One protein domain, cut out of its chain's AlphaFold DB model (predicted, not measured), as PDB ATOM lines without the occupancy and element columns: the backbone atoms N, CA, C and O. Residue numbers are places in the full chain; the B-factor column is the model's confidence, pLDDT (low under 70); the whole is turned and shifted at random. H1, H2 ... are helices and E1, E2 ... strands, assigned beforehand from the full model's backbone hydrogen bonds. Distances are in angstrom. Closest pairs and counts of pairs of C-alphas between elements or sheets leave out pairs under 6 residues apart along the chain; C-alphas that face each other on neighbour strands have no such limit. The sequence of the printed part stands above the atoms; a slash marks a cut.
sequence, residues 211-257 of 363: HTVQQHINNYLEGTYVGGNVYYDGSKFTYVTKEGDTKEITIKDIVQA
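What this domain is: This is residues 211 to 257 of the 363 residues of an uncharacterized protein of Myroides marinus (UniProt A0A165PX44). A small strand hairpin, E1 and E2, makes the middle of a drawn-out model, with a helix at either end of the length: H1 at the beginning of the printed part and H2 at its end, their residues 211 to 217 and 252 to 257 sticking out from the body. A long stretch with no named element, residues 222 to 236, loops from H1 to the hairpin, and its residues 231 to 232 pair with E1 on the side away from E2. The printed part has 47 residues with two named helices and two named strands, in the order H1, E1, E2, H2; the sheet, order E1 - E2, is antiparallel, and the class is mixed, helices and strands. The whole is loose, with a radius of gyration of the C-alphas of 12.3 A, and its C-alphas span 40 by 24 by 13 A along their three main axes, an outline only just flat.

How they stand to each other: Start at His 211, where H1, residues 211 to 221, begins; its residues 211 to 217 stand free. Go on through the long link of 15 residues to E1, residues 237 to 240, and from there over a tight link of 5 residues to E2, residues 246 to 249. E1 and E2 are a hairpin of antiparallel neighbour strands, with an angle of 146 degrees between their N-to-C directions. Look at C-alphas that face each other: those of Thr 238 and Glu 248 are 4.4 A apart, and those of Val 240 and Thr 246 are 4.4 A apart. Across the pair, N 247 and O 239 are 2.8 A apart and N 249 and O 237 are 2.8 A apart, both within hydrogen-bond range. Before E1, residues 231 to 232 pair with residues 237 to 238 of E1, antiparallel. After E2, a tight link of 1 residue, Thr 250, brings you to H2, residues 251 to 257, of which 252 to 257 stand free. H1 is apart from E2 and from H2, and E1 is apart from H2. In H1 and H2, every O i to N i+4 pair is within hydrogen-bond range.

Where its parts are: Find C-alpha 211 at (75.213, 97.800, 129.138); from there H1 runs 15.1 A to C-alpha 221 at (66.581, 108.659, 135.118), 11 residues in all. Next find Phe 237, where E1 begins with its C-alpha at (75.467, 119.527, 132.797), and read on to Val 240, 10.7 A away between first and last C-alpha. E2 runs from Thr 246 to Ile 249, 10.0 A from first to last C-alpha. H2 begins at Ile 251 and ends at Ala 257, whose C-alpha is at (78.687, 134.611, 140.862), 9.9 A from the C-alpha of Ile 251.

The domain as a whole: The two C-alphas farthest apart in the domain are those of Thr 212 and Ala 257, 40.0 A; the first and last printed C-alphas, those of His 211 and Ala 257, are 38.8 A apart. Without the stretches that stand free, the body of 34 residues spans 22 by 19 by 14 A, with a radius of gyration of 9.1 A. The printed part has no cut. The link from H1 to E1 is long, and the C-alphas of its residues 222 to 236 lie 3 to 12 A from the mean of the C-alphas. Read the B-factor column for the confidence: the mean pLDDT of the printed part is 86.5, and one printed residue, Gly 228 in that long link, is under 70.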
ATOM      1  N   HIS A 211      75.383  96.581 129.926       95.38
ATOM      2  CA  HIS A 211      75.213  97.800 129.138       95.38
ATOM      3  C   HIS A 211      73.739  98.130 128.862       95.38
ATOM      4  O   HIS A 211      73.352  99.296 128.898       95.38
ATOM      5  N   THR A 212      72.903  97.117 128.627       96.06
ATOM      6  CA  THR A 212      71.467  97.297 128.361       96.06
ATOM      7  C   THR A 212      70.755  97.787 129.615       96.06
ATOM      8  O   THR A 212      69.943  98.708 129.558       96.06
ATOM      9  N   VAL A 213      71.092  97.214 130.774       94.44
ATOM     10  CA  VAL A 213      70.553  97.659 132.065       94.44
ATOM     11  C   VAL A 213      70.979  99.094 132.364       94.44
ATOM     12  O   VAL A 213      70.138  99.901 132.750       94.44
ATOM     13  N   GLN A 214      72.246  99.442 132.136       91.38
ATOM     14  CA  GLN A 214      72.730 100.817 132.291       91.38
ATOM     15  C   GLN A 214      71.986 101.790 131.377       91.38
ATOM     16  O   GLN A 214      71.576 102.848 131.842       91.38
ATOM     17  N   GLN A 215      71.752 101.432 130.112       89.31
ATOM     18  CA  GLN A 215      70.942 102.246 129.204       89.31
ATOM     19  C   GLN A 215      69.511 102.419 129.720       89.31
ATOM     20  O   GLN A 215      69.011 103.536 129.747       89.31
ATOM     21  N   HIS A 216      68.854 101.350 130.176       91.94
ATOM     22  CA  HIS A 216      67.505 101.451 130.735       91.94
ATOM     23  C   HIS A 216      67.452 102.312 131.998       91.94
ATOM     24  O   HIS A 216      66.542 103.128 132.125       91.94
ATOM     25  N   ILE A 217      68.421 102.163 132.906       89.19
ATOM     26  CA  ILE A 217      68.538 103.007 134.099       89.19
ATOM     27  C   ILE A 217      68.751 104.461 133.679       89.19
ATOM     28  O   ILE A 217      68.022 105.331 134.142       89.19
ATOM     29  N   ASN A 218      69.686 104.731 132.770       83.50
ATOM     30  CA  ASN A 218      69.972 106.084 132.303       83.50
ATOM     31  C   ASN A 218      68.746 106.718 131.639       83.50
ATOM     32  O   ASN A 218      68.389 107.827 132.008       83.50
ATOM     33  N   ASN A 219      68.051 105.999 130.756       84.50
ATOM     34  CA  ASN A 219      66.836 106.484 130.096       84.50
ATOM     35  C   ASN A 219      65.689 106.720 131.086       84.50
ATOM     36  O   ASN A 219      64.907 107.645 130.909       84.50
ATOM     37  N   TYR A 220      65.557 105.876 132.116       85.38
ATOM     38  CA  TYR A 220      64.544 106.063 133.156       85.38
ATOM     39  C   TYR A 220      64.855 107.274 134.043       85.38
ATOM     40  O   TYR A 220      63.948 107.961 134.502       85.38
ATOM     41  N   LEU A 221      66.137 107.527 134.311       83.62
ATOM     42  CA  LEU A 221      66.581 108.659 135.118       83.62
ATOM     43  C   LEU A 221      66.643 109.963 134.310       83.62
ATOM     44  O   LEU A 221      66.518 111.043 134.887       83.62
ATOM     45  N   GLU A 222      66.787 109.887 132.990       79.81
ATOM     46  CA  GLU A 222      66.738 111.036 132.096       79.81
ATOM     47  C   GLU A 222      65.355 111.701 132.157       79.81
ATOM     48  O   GLU A 222      64.315 111.057 132.042       79.81
ATOM     49  N   GLY A 223      65.328 113.014 132.392       73.38
ATOM     50  CA  GLY A 223      64.073 113.764 132.468       73.38
ATOM     51  C   GLY A 223      63.264 113.568 133.759       73.38
ATOM     52  O   GLY A 223      62.201 114.174 133.885       73.38
ATOM     53  N   THR A 224      63.738 112.785 134.738       75.75
ATOM     54  CA  THR A 224      63.030 112.604 136.019       75.75
ATOM     55  C   THR A 224      63.624 113.441 137.151       75.75
ATOM     56  O   THR A 224      64.839 113.548 137.317       75.75
ATOM     57  N   TYR A 225      62.751 114.027 137.983       76.00
ATOM     58  CA  TYR A 225      63.167 114.637 139.245       76.00
ATOM     59  C   TYR A 225      63.389 113.553 140.299       76.00
ATOM     60  O   TYR A 225      62.498 113.189 141.068       76.00
ATOM     61  N   VAL A 226      64.612 113.050 140.355       75.25
ATOM     62  CA  VAL A 226      65.128 112.283 141.486       75.25
ATOM     63  C   VAL A 226      66.196 113.156 142.138       75.25
ATOM     64  O   VAL A 226      67.239 113.438 141.553       75.25
ATOM     65  N   GLY A 227      65.863 113.726 143.299       72.62
ATOM     66  CA  GLY A 227      66.646 114.798 143.916       72.62
ATOM     67  C   GLY A 227      68.147 114.491 143.973       72.62
ATOM     68  O   GLY A 227      68.545 113.447 144.480       72.62
ATOM     69  N   GLY A 228      68.966 115.421 143.471       69.62
ATOM     70  CA  GLY A 228      70.430 115.322 143.477       69.62
ATOM     71  C   GLY A 228      71.069 114.822 142.176       69.62
ATOM     72  O   GLY A 228      72.292 114.868 142.073       69.62
ATOM     73  N   ASN A 229      70.291 114.398 141.176       82.31
ATOM     74  CA  ASN A 229      70.852 113.948 139.900       82.31
ATOM     75  C   ASN A 229      71.268 115.115 138.995       82.31
ATOM     76  O   ASN A 229      70.488 116.034 138.740       82.31
ATOM     77  N   VAL A 230      72.488 115.024 138.464       87.50
ATOM     78  CA  VAL A 230      73.001 115.872 137.385       87.50
ATOM     79  C   VAL A 230      73.307 114.970 136.197       87.50
ATOM     80  O   VAL A 230      74.027 113.981 136.329       87.50
ATOM     81  N   TYR A 231      72.752 115.308 135.043       87.19
ATOM     82  CA  TYR A 231      72.979 114.619 133.784       87.19
ATOM     83  C   TYR A 231      74.077 115.326 132.991       87.19
ATOM     84  O   TYR A 231      74.120 116.552 132.950       87.19
ATOM     85  N   TYR A 232      74.962 114.550 132.369       88.56
ATOM     86  CA  TYR A 232      75.985 115.054 131.460       88.56
ATOM     87  C   TYR A 232      75.850 114.343 130.119       88.56
ATOM     88  O   TYR A 232      76.064 113.136 130.032       88.56
ATOM     89  N   ASP A 233      75.512 115.100 129.080       86.19
ATOM     90  CA  ASP A 233      75.305 114.582 127.720       86.19
ATOM     91  C   ASP A 233      76.592 114.546 126.875       86.19
ATOM     92  O   ASP A 233      76.559 114.231 125.686       86.19
ATOM     93  N   GLY A 234      77.738 114.887 127.472       89.06
ATOM     94  CA  GLY A 234      79.008 115.088 126.770       89.06
ATOM     95  C   GLY A 234      79.306 116.552 126.429       89.06
ATOM     96  O   GLY A 234      80.453 116.879 126.132       89.06
ATOM     97  N   SER A 235      78.325 117.452 126.526       90.25
ATOM     98  CA  SER A 235      78.482 118.885 126.248       90.25
ATOM     99  C   SER A 235      78.106 119.773 127.432       90.25
ATOM    100  O   SER A 235      78.796 120.759 127.685       90.25
ATOM    101  N   LYS A 236      77.029 119.460 128.153       90.94
ATOM    102  CA  LYS A 236      76.475 120.299 129.223       90.94
ATOM    103  C   LYS A 236      76.034 119.463 130.415       90.94
ATOM    104  O   LYS A 236      75.675 118.296 130.277       90.94
ATOM    105  N   PHE A 237      76.049 120.089 131.586       91.88
ATOM    106  CA  PHE A 237      75.467 119.527 132.797       91.88
ATOM    107  C   PHE A 237      74.048 120.063 132.963       91.88
ATOM    108  O   PHE A 237      73.844 121.275 132.926       91.88
ATOM    109  N   THR A 238      73.067 119.190 133.161       91.06
ATOM    110  CA  THR A 238      71.674 119.583 133.395       91.06
ATOM    111  C   THR A 238      71.084 118.881 134.610       91.06
ATOM    112  O   THR A 238      71.545 117.823 135.028       91.06
ATOM    113  N   TYR A 239      70.044 119.468 135.193       90.50
ATOM    114  CA  TYR A 239      69.190 118.809 136.177       90.50
ATOM    115  C   TYR A 239      67.729 119.141 135.894       90.50
ATOM    116  O   TYR A 239      67.415 120.193 135.333       90.50
ATOM    117  N   VAL A 240      66.830 118.250 136.293       89.25
ATOM    118  CA  VAL A 240      65.390 118.513 136.273       89.25
ATOM    119  C   VAL A 240      64.999 119.091 137.630       89.25
ATOM    120  O   VAL A 240      65.516 118.665 138.660       89.25
ATOM    121  N   THR A 241      64.144 120.106 137.649       87.25
ATOM    122  CA  THR A 241      63.597 120.723 138.869       87.25
ATOM    123  C   THR A 241      62.412 119.918 139.411       87.25
ATOM    124  O   THR A 241      61.907 119.026 138.730       87.25
ATOM    125  N   LYS A 242      61.931 120.220 140.628       86.56
ATOM    126  CA  LYS A 242      60.720 119.567 141.179       86.56
ATOM    127  C   LYS A 242      59.500 119.791 140.289       86.56
ATOM    128  O   LYS A 242      58.585 118.976 140.268       86.56
ATOM    129  N   GLU A 243      59.516 120.903 139.571       88.88
ATOM    130  CA  GLU A 243      58.481 121.376 138.668       88.88
ATOM    131  C   GLU A 243      58.560 120.710 137.278       88.88
ATOM    132  O   GLU A 243      57.652 120.884 136.473       88.88
ATOM    133  N   GLY A 244      59.603 119.913 137.006       85.62
ATOM    134  CA  GLY A 244      59.803 119.204 135.735       85.62
ATOM    135  C   GLY A 244      60.632 119.971 134.697       85.62
ATOM    136  O   GLY A 244      60.985 119.411 133.662       85.62
ATOM    137  N   ASP A 245      61.004 121.222 134.976       88.69
ATOM    138  CA  ASP A 245      61.836 122.016 134.068       88.69
ATOM    139  C   ASP A 245      63.285 121.532 134.073       88.69
ATOM    140  O   ASP A 245      63.864 121.311 135.140       88.69
ATOM    141  N   THR A 246      63.901 121.449 132.895       91.31
ATOM    142  CA  THR A 246      65.340 121.180 132.758       91.31
ATOM    143  C   THR A 246      66.129 122.480 132.870       91.31
ATOM    144  O   THR A 246      65.887 123.427 132.122       91.31
ATOM    145  N   LYS A 247      67.106 122.520 133.777       89.88
ATOM    146  CA  LYS A 247      68.027 123.644 133.963       89.88
ATOM    147  C   LYS A 247      69.459 123.217 133.683       89.88
ATOM    148  O   LYS A 247      69.887 122.146 134.105       89.88
ATOM    149  N   GLU A 248      70.189 124.068 132.976       93.38
ATOM    150  CA  GLU A 248      71.616 123.896 132.719       93.38
ATOM    151  C   GLU A 248      72.446 124.433 133.893       93.38
ATOM    152  O   GLU A 248      72.071 125.410 134.542       93.38
ATOM    153  N   ILE A 249      73.562 123.767 134.177       91.25
ATOM    154  CA  ILE A 249      74.564 124.186 135.152       91.25
ATOM    155  C   ILE A 249      75.788 124.670 134.376       91.25
ATOM    156  O   ILE A 249      76.566 123.866 133.858       91.25
ATOM    157  N   THR A 250      75.987 125.984 134.325       91.12
ATOM    158  CA  THR A 250      77.145 126.590 133.660       91.12
ATOM    159  C   THR A 250      78.249 126.888 134.673       91.12
ATOM    160  O   THR A 250      78.052 127.667 135.605       91.12
ATOM    161  N   ILE A 251      79.457 126.350 134.462       86.62
ATOM    162  CA  ILE A 251      80.626 126.684 135.305       86.62
ATOM    163  C   ILE A 251      80.913 128.187 135.262       86.62
ATOM    164  O   ILE A 251      81.240 128.778 136.286       86.62
ATOM    165  N   LYS A 252      80.745 128.819 134.094       86.38
ATOM    166  CA  LYS A 252      80.914 130.266 133.924       86.38
ATOM    167  C   LYS A 252      80.043 131.062 134.898       86.38
ATOM    168  O   LYS A 252      80.557 131.967 135.541       86.38
ATOM    169  N   ASP A 253      78.768 130.704 135.028       86.44
ATOM    170  CA  ASP A 253      77.827 131.426 135.890       86.44
ATOM    171  C   ASP A 253      78.188 131.238 137.369       86.44
ATOM    172  O   ASP A 253      78.133 132.188 138.144       86.44
ATOM    173  N   ILE A 254      78.628 130.032 137.754       87.12
ATOM    174  CA  ILE A 254      79.117 129.751 139.113       87.12
ATOM    175  C   ILE A 254      80.368 130.576 139.417       87.12
ATOM    176  O   ILE A 254      80.457 131.173 140.486       87.12
ATOM    177  N   VAL A 255      81.330 130.607 138.493       86.69
ATOM    178  CA  VAL A 255      82.571 131.369 138.659       86.69
ATOM    179  C   VAL A 255      82.250 132.855 138.769       86.69
ATOM    180  O   VAL A 255      82.616 133.460 139.764       86.69
ATOM    181  N   GLN A 256      81.476 133.417 137.839       84.25
ATOM    182  CA  GLN A 256      81.090 134.831 137.868       84.25
ATOM    183  C   GLN A 256      80.320 135.217 139.134       84.25
ATOM    184  O   GLN A 256      80.557 136.284 139.690       84.25
ATOM    185  N   ALA A 257      79.424 134.356 139.625       81.81
ATOM    186  CA  ALA A 257      78.687 134.611 140.862       81.81
ATOM    187  C   ALA A 257      79.582 134.633 142.116       81.81
ATOM    188  O   ALA A 257      79.162 135.155 143.145       81.81
TER     189      ALA A 257